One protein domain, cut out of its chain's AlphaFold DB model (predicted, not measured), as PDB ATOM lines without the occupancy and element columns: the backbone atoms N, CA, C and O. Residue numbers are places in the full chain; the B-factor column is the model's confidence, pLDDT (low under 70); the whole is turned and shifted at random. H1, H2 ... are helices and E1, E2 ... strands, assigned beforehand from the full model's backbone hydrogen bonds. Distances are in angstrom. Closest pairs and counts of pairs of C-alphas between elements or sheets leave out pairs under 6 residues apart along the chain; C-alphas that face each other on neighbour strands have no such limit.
ATOM      1  N   GLY A   4      -4.925 -83.459  41.160       91.81
ATOM      2  CA  GLY A   4      -3.820 -83.805  42.053       91.81
ATOM      3  C   GLY A   4      -2.465 -83.440  41.458       91.81
ATOM      4  O   GLY A   4      -2.352 -82.459  40.722       91.81
ATOM      5  N   ILE A   5      -1.459 -84.247  41.778       92.50
ATOM      6  CA  ILE A   5      -0.059 -84.037  41.403       92.50
ATOM      7  C   ILE A   5       0.326 -85.050  40.325       92.50
ATOM      8  O   ILE A   5      -0.093 -86.208  40.386       92.50
ATOM      9  N   VAL A   6       1.109 -84.625  39.333       93.94
ATOM     10  CA  VAL A   6       1.732 -85.551  38.378       93.94
ATOM     11  C   VAL A   6       2.916 -86.246  39.068       93.94
ATOM     12  O   VAL A   6       3.891 -85.566  39.395       93.94
ATOM     13  N   PRO A   7       2.878 -87.576  39.280       92.25
ATOM     14  CA  PRO A   7       3.912 -88.262  40.044       92.25
ATOM     15  C   PRO A   7       5.213 -88.398  39.250       92.25
ATOM     16  O   PRO A   7       5.198 -88.798  38.080       92.25
ATOM     17  N   VAL A   8       6.347 -88.176  39.922       90.56
ATOM     18  CA  VAL A   8       7.696 -88.225  39.322       90.56
ATOM     19  C   VAL A   8       7.979 -89.516  38.543       90.56
ATOM     20  O   VAL A   8       8.586 -89.482  37.471       90.56
ATOM     21  N   GLY A   9       7.469 -90.653  39.032       92.12
ATOM     22  CA  GLY A   9       7.700 -91.969  38.435       92.12
ATOM     23  C   GLY A   9       7.192 -92.094  36.996       92.12
ATOM     24  O   GLY A   9       7.738 -92.881  36.228       92.12
ATOM     25  N   ILE A  10       6.203 -91.287  36.590       92.19
ATOM     26  CA  ILE A  10       5.748 -91.236  35.194       92.19
ATOM     27  C   ILE A  10       6.856 -90.673  34.304       92.19
ATOM     28  O   ILE A  10       7.198 -91.264  33.286       92.19
ATOM     29  N   CYS A  11       7.476 -89.569  34.710       88.50
ATOM     30  CA  CYS A  11       8.499 -88.879  33.925       88.50
ATOM     31  C   CYS A  11       9.863 -89.592  33.946       88.50
ATOM     32  O   CYS A  11      10.781 -89.218  33.209       88.50
ATOM     33  N   GLU A  12      10.016 -90.618  34.783       91.31
ATOM     34  CA  GLU A  12      11.182 -91.506  34.850       91.31
ATOM     35  C   GLU A  12      11.032 -92.784  34.019       91.31
ATOM     36  O   GLU A  12      11.999 -93.534  33.878       91.31
ATOM     37  N   LEU A  13       9.858 -93.025  33.429       93.94
ATOM     38  CA  LEU A  13       9.636 -94.191  32.584       93.94
ATOM     39  C   LEU A  13      10.666 -94.224  31.434       93.94
ATOM     40  O   LEU A  13      10.714 -93.299  30.617       93.94
ATOM     41  N   PRO A  14      11.473 -95.299  31.314       92.75
ATOM     42  CA  PRO A  14      12.667 -95.308  30.459       92.75
ATOM     43  C   PRO A  14      12.351 -95.251  28.961       92.75
ATOM     44  O   PRO A  14      13.195 -94.857  28.164       92.75
ATOM     45  N   ASN A  15      11.133 -95.644  28.583       95.19
ATOM     46  CA  ASN A  15      10.668 -95.693  27.199       95.19
ATOM     47  C   ASN A  15       9.560 -94.665  26.919       95.19
ATOM     48  O   ASN A  15       8.819 -94.810  25.947       95.19
ATOM     49  N   LEU A  16       9.389 -93.659  27.783       95.06
ATOM     50  CA  LEU A  16       8.377 -92.629  27.580       95.06
ATOM     51  C   LEU A  16       8.791 -91.709  26.431       95.06
ATOM     52  O   LEU A  16       9.825 -91.053  26.488       95.06
ATOM     53  N   VAL A  17       7.964 -91.661  25.388       95.62
ATOM     54  CA  VAL A  17       8.197 -90.807  24.208       95.62
ATOM     55  C   VAL A  17       7.212 -89.641  24.164       95.62
ATOM     56  O   VAL A  17       7.564 -88.546  23.726       95.62
ATOM     57  N   ASN A  18       5.981 -89.866  24.627       96.38
ATOM     58  CA  ASN A  18       4.940 -88.851  24.668       96.38
ATOM     59  C   ASN A  18       4.152 -88.941  25.975       96.38
ATOM     60  O   ASN A  18       3.692 -90.021  26.344       96.38
ATOM     61  N   PHE A  19       3.977 -87.804  26.639       94.88
ATOM     62  CA  PHE A  19       3.162 -87.669  27.832       94.88
ATOM     63  C   PHE A  19       2.183 -86.505  27.683       94.88
ATOM     64  O   PHE A  19       2.503 -85.344  27.918       94.88
ATOM     65  N   THR A  20       0.963 -86.827  27.265       95.62
ATOM     66  CA  THR A  20      -0.126 -85.857  27.130       95.62
ATOM     67  C   THR A  20      -1.048 -85.965  28.336       95.62
ATOM     68  O   THR A  20      -1.692 -86.993  28.532       95.62
ATOM     69  N   PHE A  21      -1.131 -84.900  29.125       95.75
ATOM     70  CA  PHE A  21      -1.987 -84.828  30.312       95.75
ATOM     71  C   PHE A  21      -2.853 -83.561  30.323       95.75
ATOM     72  O   PHE A  21      -3.372 -83.145  31.362       95.75
ATOM     73  N   SER A  22      -3.052 -82.969  29.146       97.56
ATOM     74  CA  SER A  22      -3.872 -81.787  28.940       97.56
ATOM     75  C   SER A  22      -5.352 -82.015  29.269       97.56
ATOM     76  O   SER A  22      -5.845 -83.142  29.334       97.56
ATOM     77  N   TYR A  23      -6.078 -80.919  29.494       97.75
ATOM     78  CA  TYR A  23      -7.513 -80.895  29.809       97.75
ATOM     79  C   TYR A  23      -7.909 -81.556  31.145       97.75
ATOM     80  O   TYR A  23      -9.079 -81.901  31.336       97.75
ATOM     81  N   ASN A  24      -6.989 -81.653  32.106       97.25
ATOM     82  CA  ASN A  24      -7.250 -82.125  33.472       97.25
ATOM     83  C   ASN A  24      -7.252 -80.959  34.485       97.25
ATOM     84  O   ASN A  24      -7.523 -79.819  34.114       97.25
ATOM     85  N   PHE A  25      -7.060 -81.247  35.772       97.00
ATOM     86  CA  PHE A  25      -6.971 -80.276  36.869       97.00
ATOM     87  C   PHE A  25      -5.756 -80.569  37.763       97.00
ATOM     88  O   PHE A  25      -5.846 -80.485  38.988       97.00
ATOM     89  N   PHE A  26      -4.630 -80.980  37.170       95.81
ATOM     90  CA  PHE A  26      -3.384 -81.124  37.927       95.81
ATOM     91  C   PHE A  26      -2.904 -79.754  38.411       95.81
ATOM     92  O   PHE A  26      -2.980 -78.789  37.648       95.81
ATOM     93  N   CYS A  27      -2.455 -79.672  39.661       93.44
ATOM     94  CA  CYS A  27      -2.026 -78.424  40.303       93.44
ATOM     95  C   CYS A  27      -0.509 -78.316  40.481       93.44
ATOM     96  O   CYS A  27      -0.013 -77.233  40.771       93.44
ATOM     97  N   GLU A  28       0.215 -79.417  40.296       90.62
ATOM     98  CA  GLU A  28       1.659 -79.483  40.491       90.62
ATOM     99  C   GLU A  28       2.275 -80.604  39.642       90.62
ATOM    100  O   GLU A  28       1.618 -81.605  39.321       90.62
ATOM    101  N   GLU A  29       3.548 -80.422  39.298       88.00
ATOM    102  CA  GLU A  29       4.414 -81.414  38.672       88.00
ATOM    103  C   GLU A  29       5.621 -81.642  39.585       88.00
ATOM    104  O   GLU A  29       6.269 -80.690  40.005       88.00
ATOM    105  N   GLU A  30       5.964 -82.894  39.880       81.56
ATOM    106  CA  GLU A  30       7.124 -83.170  40.728       81.56
ATOM    107  C   GLU A  30       8.426 -83.241  39.921       81.56
ATOM    108  O   GLU A  30       8.587 -84.059  39.005       81.56
ATOM    109  N   GLY A  31       9.407 -82.433  40.331       80.25
ATOM    110  CA  GLY A  31      10.816 -82.582  39.975       80.25
ATOM    111  C   GLY A  31      11.066 -82.703  38.472       80.25
ATOM    112  O   GLY A  31      10.963 -81.742  37.716       80.25
ATOM    113  N   ILE A  32      11.444 -83.902  38.016       74.31
ATOM    114  CA  ILE A  32      11.893 -84.122  36.635       74.31
ATOM    115  C   ILE A  32      10.787 -83.941  35.585       74.31
ATOM    116  O   ILE A  32      11.098 -83.792  34.399       74.31
ATOM    117  N   CYS A  33       9.521 -83.955  36.008       81.94
ATOM    118  CA  CYS A  33       8.381 -83.669  35.145       81.94
ATOM    119  C   CYS A  33       8.353 -82.212  34.665       81.94
ATOM    120  O   CYS A  33       7.876 -81.947  33.568       81.94
ATOM    121  N   GLU A  34       8.959 -81.268  35.392       80.81
ATOM    122  CA  GLU A  34       9.020 -79.869  34.947       80.81
ATOM    123  C   GLU A  34       9.916 -79.675  33.711       80.81
ATOM    124  O   GLU A  34       9.801 -78.672  33.003       80.81
ATOM    125  N   ASN A  35      10.803 -80.640  33.426       83.25
ATOM    126  CA  ASN A  35      11.835 -80.527  32.397       83.25
ATOM    127  C   ASN A  35      11.788 -81.649  31.340       83.25
ATOM    128  O   ASN A  35      12.813 -82.172  30.886       83.25
ATOM    129  N   LEU A  36      10.577 -82.020  30.914       87.38
ATOM    130  CA  LEU A  36      10.350 -83.039  29.878       87.38
ATOM    131  C   LEU A  36      10.995 -82.684  28.530       87.38
ATOM    132  O   LEU A  36      11.478 -83.575  27.823       87.38
ATOM    133  N   THR A  37      11.101 -81.389  28.207       85.88
ATOM    134  CA  THR A  37      11.794 -80.908  27.002       85.88
ATOM    135  C   THR A  37      13.254 -81.366  26.969       85.88
ATOM    136  O   THR A  37      13.709 -81.882  25.946       85.88
ATOM    137  N   SER A  38      13.993 -81.257  28.084       87.94
ATOM    138  CA  SER A  38      15.390 -81.717  28.153       87.94
ATOM    139  C   SER A  38      15.536 -83.230  27.986       87.94
ATOM    140  O   SER A  38      16.577 -83.692  27.520       87.94
ATOM    141  N   LYS A  39      14.489 -84.007  28.294       87.94
ATOM    142  CA  LYS A  39      14.443 -85.459  28.070       87.94
ATOM    143  C   LYS A  39      14.009 -85.862  26.656       87.94
ATOM    144  O   LYS A  39      13.947 -87.054  26.372       87.94
ATOM    145  N   LYS A  40      13.742 -84.902  25.758       91.44
ATOM    146  CA  LYS A  40      13.187 -85.142  24.410       91.44
ATOM    147  C   LYS A  40      11.841 -85.879  24.439       91.44
ATOM    148  O   LYS A  40      11.510 -86.600  23.500       91.44
ATOM    149  N   ILE A  41      11.074 -85.691  25.509       93.88
ATOM    150  CA  ILE A  41       9.730 -86.245  25.647       93.88
ATOM    151  C   ILE A  41       8.759 -85.208  25.093       93.88
ATOM    152  O   ILE A  41       8.786 -84.048  25.501       93.88
ATOM    153  N   ALA A  42       7.909 -85.609  24.150       95.19
ATOM    154  CA  ALA A  42       6.818 -84.755  23.697       95.19
ATOM    155  C   ALA A  42       5.741 -84.692  24.788       95.19
ATOM    156  O   ALA A  42       5.370 -85.729  25.334       95.19
ATOM    157  N   PHE A  43       5.215 -83.511  25.102       94.81
ATOM    158  CA  PHE A  43       4.175 -83.374  26.120       94.81
ATOM    159  C   PHE A  43       3.146 -82.302  25.762       94.81
ATOM    160  O   PHE A  43       3.412 -81.409  24.958       94.81
ATOM    161  N   ASP A  44       1.959 -82.423  26.353       96.12
ATOM    162  CA  ASP A  44       0.901 -81.411  26.313       96.12
ATOM    163  C   ASP A  44       0.286 -81.314  27.713       96.12
ATOM    164  O   ASP A  44      -0.380 -82.243  28.176       96.12
ATOM    165  N   ASP A  45       0.548 -80.190  28.375       95.94
ATOM    166  CA  ASP A  45       0.164 -79.853  29.748       95.94
ATOM    167  C   ASP A  45      -0.965 -78.807  29.799       95.94
ATOM    168  O   ASP A  45      -1.367 -78.351  30.876       95.94
ATOM    169  N   ARG A  46      -1.506 -78.411  28.639       97.88
ATOM    170  CA  ARG A  46      -2.476 -77.314  28.531       97.88
ATOM    171  C   ARG A  46      -3.773 -77.634  29.257       97.88
ATOM    172  O   ARG A  46      -4.189 -78.784  29.368       97.88
ATOM    173  N   ARG A  47      -4.506 -76.590  29.646       98.19
ATOM    174  CA  ARG A  47      -5.834 -76.712  30.267       98.19
ATOM    175  C   ARG A  47      -5.800 -77.593  31.530       98.19
ATOM    176  O   ARG A  47      -6.727 -78.370  31.741       98.19
ATOM    177  N   ASN A  48      -4.761 -77.423  32.349       97.81
ATOM    178  CA  ASN A  48      -4.652 -77.890  33.733       97.81
ATOM    179  C   ASN A  48      -4.742 -76.708  34.714       97.81
ATOM    180  O   ASN A  48      -5.181 -75.623  34.331       97.81
ATOM    181  N   CYS A  49      -4.373 -76.930  35.973       97.38
ATOM    182  CA  CYS A  49      -4.308 -75.936  37.041       97.38
ATOM    183  C   CYS A  49      -2.865 -75.697  37.505       97.38
ATOM    184  O   CYS A  49      -2.639 -75.444  38.683       97.38
ATOM    185  N   LEU A  50      -1.895 -75.809  36.591       95.44
ATOM    186  CA  LEU A  50      -0.475 -75.655  36.903       95.44
ATOM    187  C   LEU A  50      -0.111 -74.165  37.022       95.44
ATOM    188  O   LEU A  50      -0.288 -73.429  36.046       95.44
ATOM    189  N   PRO A  51       0.409 -73.696  38.167       91.62
ATOM    190  CA  PRO A  51       0.915 -72.336  38.293       91.62
ATOM    191  C   PRO A  51       2.018 -72.059  37.265       91.62
ATOM    192  O   PRO A  51       2.770 -72.953  36.892       91.62
ATOM    193  N   GLU A  52       2.106 -70.814  36.793       89.25
ATOM    194  CA  GLU A  52       3.209 -70.311  35.947       89.25
ATOM    195  C   GLU A  52       3.347 -70.942  34.543       89.25
ATOM    196  O   GLU A  52       4.113 -70.448  33.713       89.25
ATOM    197  N   LYS A  53       2.560 -71.972  34.215       92.50
ATOM    198  CA  LYS A  53       2.503 -72.571  32.875       92.50
ATOM    199  C   LYS A  53       1.565 -71.795  31.950       92.50
ATOM    200  O   LYS A  53       0.587 -71.171  32.362       92.50
ATOM    201  N   ALA A  54       1.840 -71.863  30.652       94.88
ATOM    202  CA  ALA A  54       0.996 -71.238  29.640       94.88
ATOM    203  C   ALA A  54      -0.284 -72.056  29.380       94.88
ATOM    204  O   ALA A  54      -0.325 -73.268  29.590       94.88
ATOM    205  N   LEU A  55      -1.324 -71.397  28.848       97.56
ATOM    206  CA  LEU A  55      -2.548 -72.035  28.329       97.56
ATOM    207  C   LEU A  55      -3.316 -72.896  29.355       97.56
ATOM    208  O   LEU A  55      -3.966 -73.884  28.997       97.56
ATOM    209  N   GLN A  56      -3.258 -72.510  30.625       98.31
ATOM    210  CA  GLN A  56      -3.923 -73.199  31.727       98.31
ATOM    211  C   GLN A  56      -5.413 -72.840  31.824       98.31
ATOM    212  O   GLN A  56      -5.941 -72.012  31.072       98.31
ATOM    213  N   ARG A  57      -6.135 -73.540  32.700       98.19
ATOM    214  CA  ARG A  57      -7.521 -73.206  33.040       98.19
ATOM    215  C   ARG A  57      -7.579 -71.884  33.788       98.19
ATOM    216  O   ARG A  57      -6.594 -71.414  34.346       98.19
ATOM    217  N   SER A  58      -8.765 -71.286  33.790       97.50
ATOM    218  CA  SER A  58      -9.012 -70.128  34.642       97.50
ATOM    219  C   SER A  58      -8.979 -70.527  36.118       97.50
ATOM    220  O   SER A  58      -9.370 -71.640  36.476       97.50
ATOM    221  N   GLU A  59      -8.599 -69.590  36.983       95.75
ATOM    222  CA  GLU A  59      -8.650 -69.768  38.438       95.75
ATOM    223  C   GLU A  59     -10.040 -70.231  38.896       95.75
ATOM    224  O   GLU A  59     -10.162 -71.186  39.653       95.75
ATOM    225  N   LYS A  60     -11.103 -69.643  38.331       96.94
ATOM    226  CA  LYS A  60     -12.490 -70.036  38.609       96.94
ATOM    227  C   LYS A  60     -12.764 -71.519  38.328       96.94
ATOM    228  O   LYS A  60     -13.451 -72.164  39.114       96.94
ATOM    229  N   GLU A  61     -12.269 -72.057  37.212       96.19
ATOM    230  CA  GLU A  61     -12.423 -73.484  36.888       96.19
ATOM    231  C   GLU A  61     -11.647 -74.371  37.873       96.19
ATOM    232  O   GLU A  61     -12.146 -75.424  38.263       96.19
ATOM    233  N   CYS A  62     -10.446 -73.951  38.276       96.38
ATOM    234  CA  CYS A  62      -9.600 -74.700  39.204       96.38
ATOM    235  C   CYS A  62     -10.163 -74.709  40.630       96.38
ATOM    236  O   CYS A  62     -10.301 -75.780  41.221       96.38
ATOM    237  N   SER A  63     -10.578 -73.553  41.157       94.94
ATOM    238  CA  SER A  63     -11.159 -73.436  42.501       94.94
ATOM    239  C   SER A  63     -12.446 -74.245  42.642       94.94
ATOM    240  O   SER A  63     -12.598 -74.988  43.606       94.94
ATOM    241  N   ALA A  64     -13.323 -74.212  41.633       93.88
ATOM    242  CA  ALA A  64     -14.546 -75.015  41.636       93.88
ATOM    243  C   ALA A  64     -14.265 -76.526  41.754       93.88
ATOM    244  O   ALA A  64     -15.066 -77.268  42.330       93.88
ATOM    245  N   LYS A  65     -13.127 -76.994  41.218       92.31
ATOM    246  CA  LYS A  65     -12.717 -78.396  41.330       92.31
ATOM    247  C   LYS A  65     -12.159 -78.734  42.715       92.31
ATOM    248  O   LYS A  65     -12.419 -79.836  43.193       92.31
ATOM    249  N   LEU A  66     -11.437 -77.811  43.351       87.62
ATOM    250  CA  LEU A  66     -10.917 -77.975  44.715       87.62
ATOM    251  C   LEU A  66     -12.029 -78.015  45.770       87.62
ATOM    252  O   LEU A  66     -11.902 -78.734  46.753       87.62
ATOM    253  N   GLU A  67     -13.132 -77.296  45.547       91.31
ATOM    254  CA  GLU A  67     -14.317 -77.330  46.418       91.31
ATOM    255  C   GLU A  67     -15.048 -78.684  46.393       91.31
ATOM    256  O   GLU A  67     -15.777 -79.012  47.327       91.31
ATOM    257  N   HIS A  68     -14.846 -79.482  45.340       86.81
ATOM    258  CA  HIS A  68     -15.518 -80.767  45.130       86.81
ATOM    259  C   HIS A  68     -14.493 -81.875  44.811       86.81
ATOM    260  O   HIS A  68     -14.436 -82.378  43.671       86.81
TER     261      HIS A  68
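What this domain is: This is residues 4 to 68 of the 116 residues of an uncharacterized protein of Medicago truncatula (UniProt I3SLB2). The chain is wound in two turns side by side, E1, H1 and E2 making the first and E3, H2 and E4 the second, with E1 beside E3, H1 beside H2, and E2 beside E4. The two short strand pairs make opposite walls of these turns, H1 and H2 lie together toward one end, and H3 lies at the other end of the long axis, near the beginning of E3. The printed part has 65 residues with three named helices and four named strands, in the order E1, H1, E2, E3, H2, E4, H3; each sheet has two parallel strands, E1 with E3 and E2 with E4. The class is mixed, helices and strands, with 31 of the 65 residues in named elements, under half. The whole is compact, with a radius of gyration of the C-alphas of 12.1 A, but elongated in outline, spanning 36 by 20 by 16 A.

Where its parts are: E3, residues 25 to 29, is the longest strand at 11.6 A, from C-alpha 25 at (-6.971, -80.276, 36.869). E1, residues 4 to 6, begins at C-alpha 4 at (-3.820, -83.805, 42.053) and measures 6.9 A. E2, residues 18 to 20, measures 6.4 A, and E4, residues 42 to 44, 7.3 A. H1, residues 8 to 11, measures 5.5 A, and H2, residues 31 to 35, 7.9 A. H3, residues 59 to 66, is the longest helix at 10.6 A and ends at C-alpha 66 at (-10.917, -77.975, 44.715).

How they stand to each other: E1 and E3 are parallel neighbours, with 47 degrees between their directions; N 27 and O 4 are within hydrogen-bond range at 3.0 A, and N 6 and O 28 at 3.1 A. E2 and E4 are parallel neighbours at 2 degrees, with N 19 and O 42 2.8 A apart, within hydrogen-bond range. E1 and E2 are apart, and E3 and E4 are apart. H1 and H2 touch, their closest C-alphas being those of Cys 11 and Cys 33, 5.4 A. The closest C-alphas of E3 and H3 are those of Phe 25 and Cys 62, 6.6 A. H3 touches no helix. In H3 each O i to N i+4 pair is within hydrogen-bond range; in H2 the count is 0 of 1, beside 2 of 2 O i to N i+3 pairs, and H1 is too short for an O i to N i+4 pair.

The domain as a whole: The two C-alphas farthest apart are those of Pro 14 and Lys 60, 36.6 A. The printed part has no cut. The link from E4 to H3 is long, residues 45 to 58. The mean pLDDT of the printed part is 92.5, and no printed residue is under 70; the mean of H2 is 80.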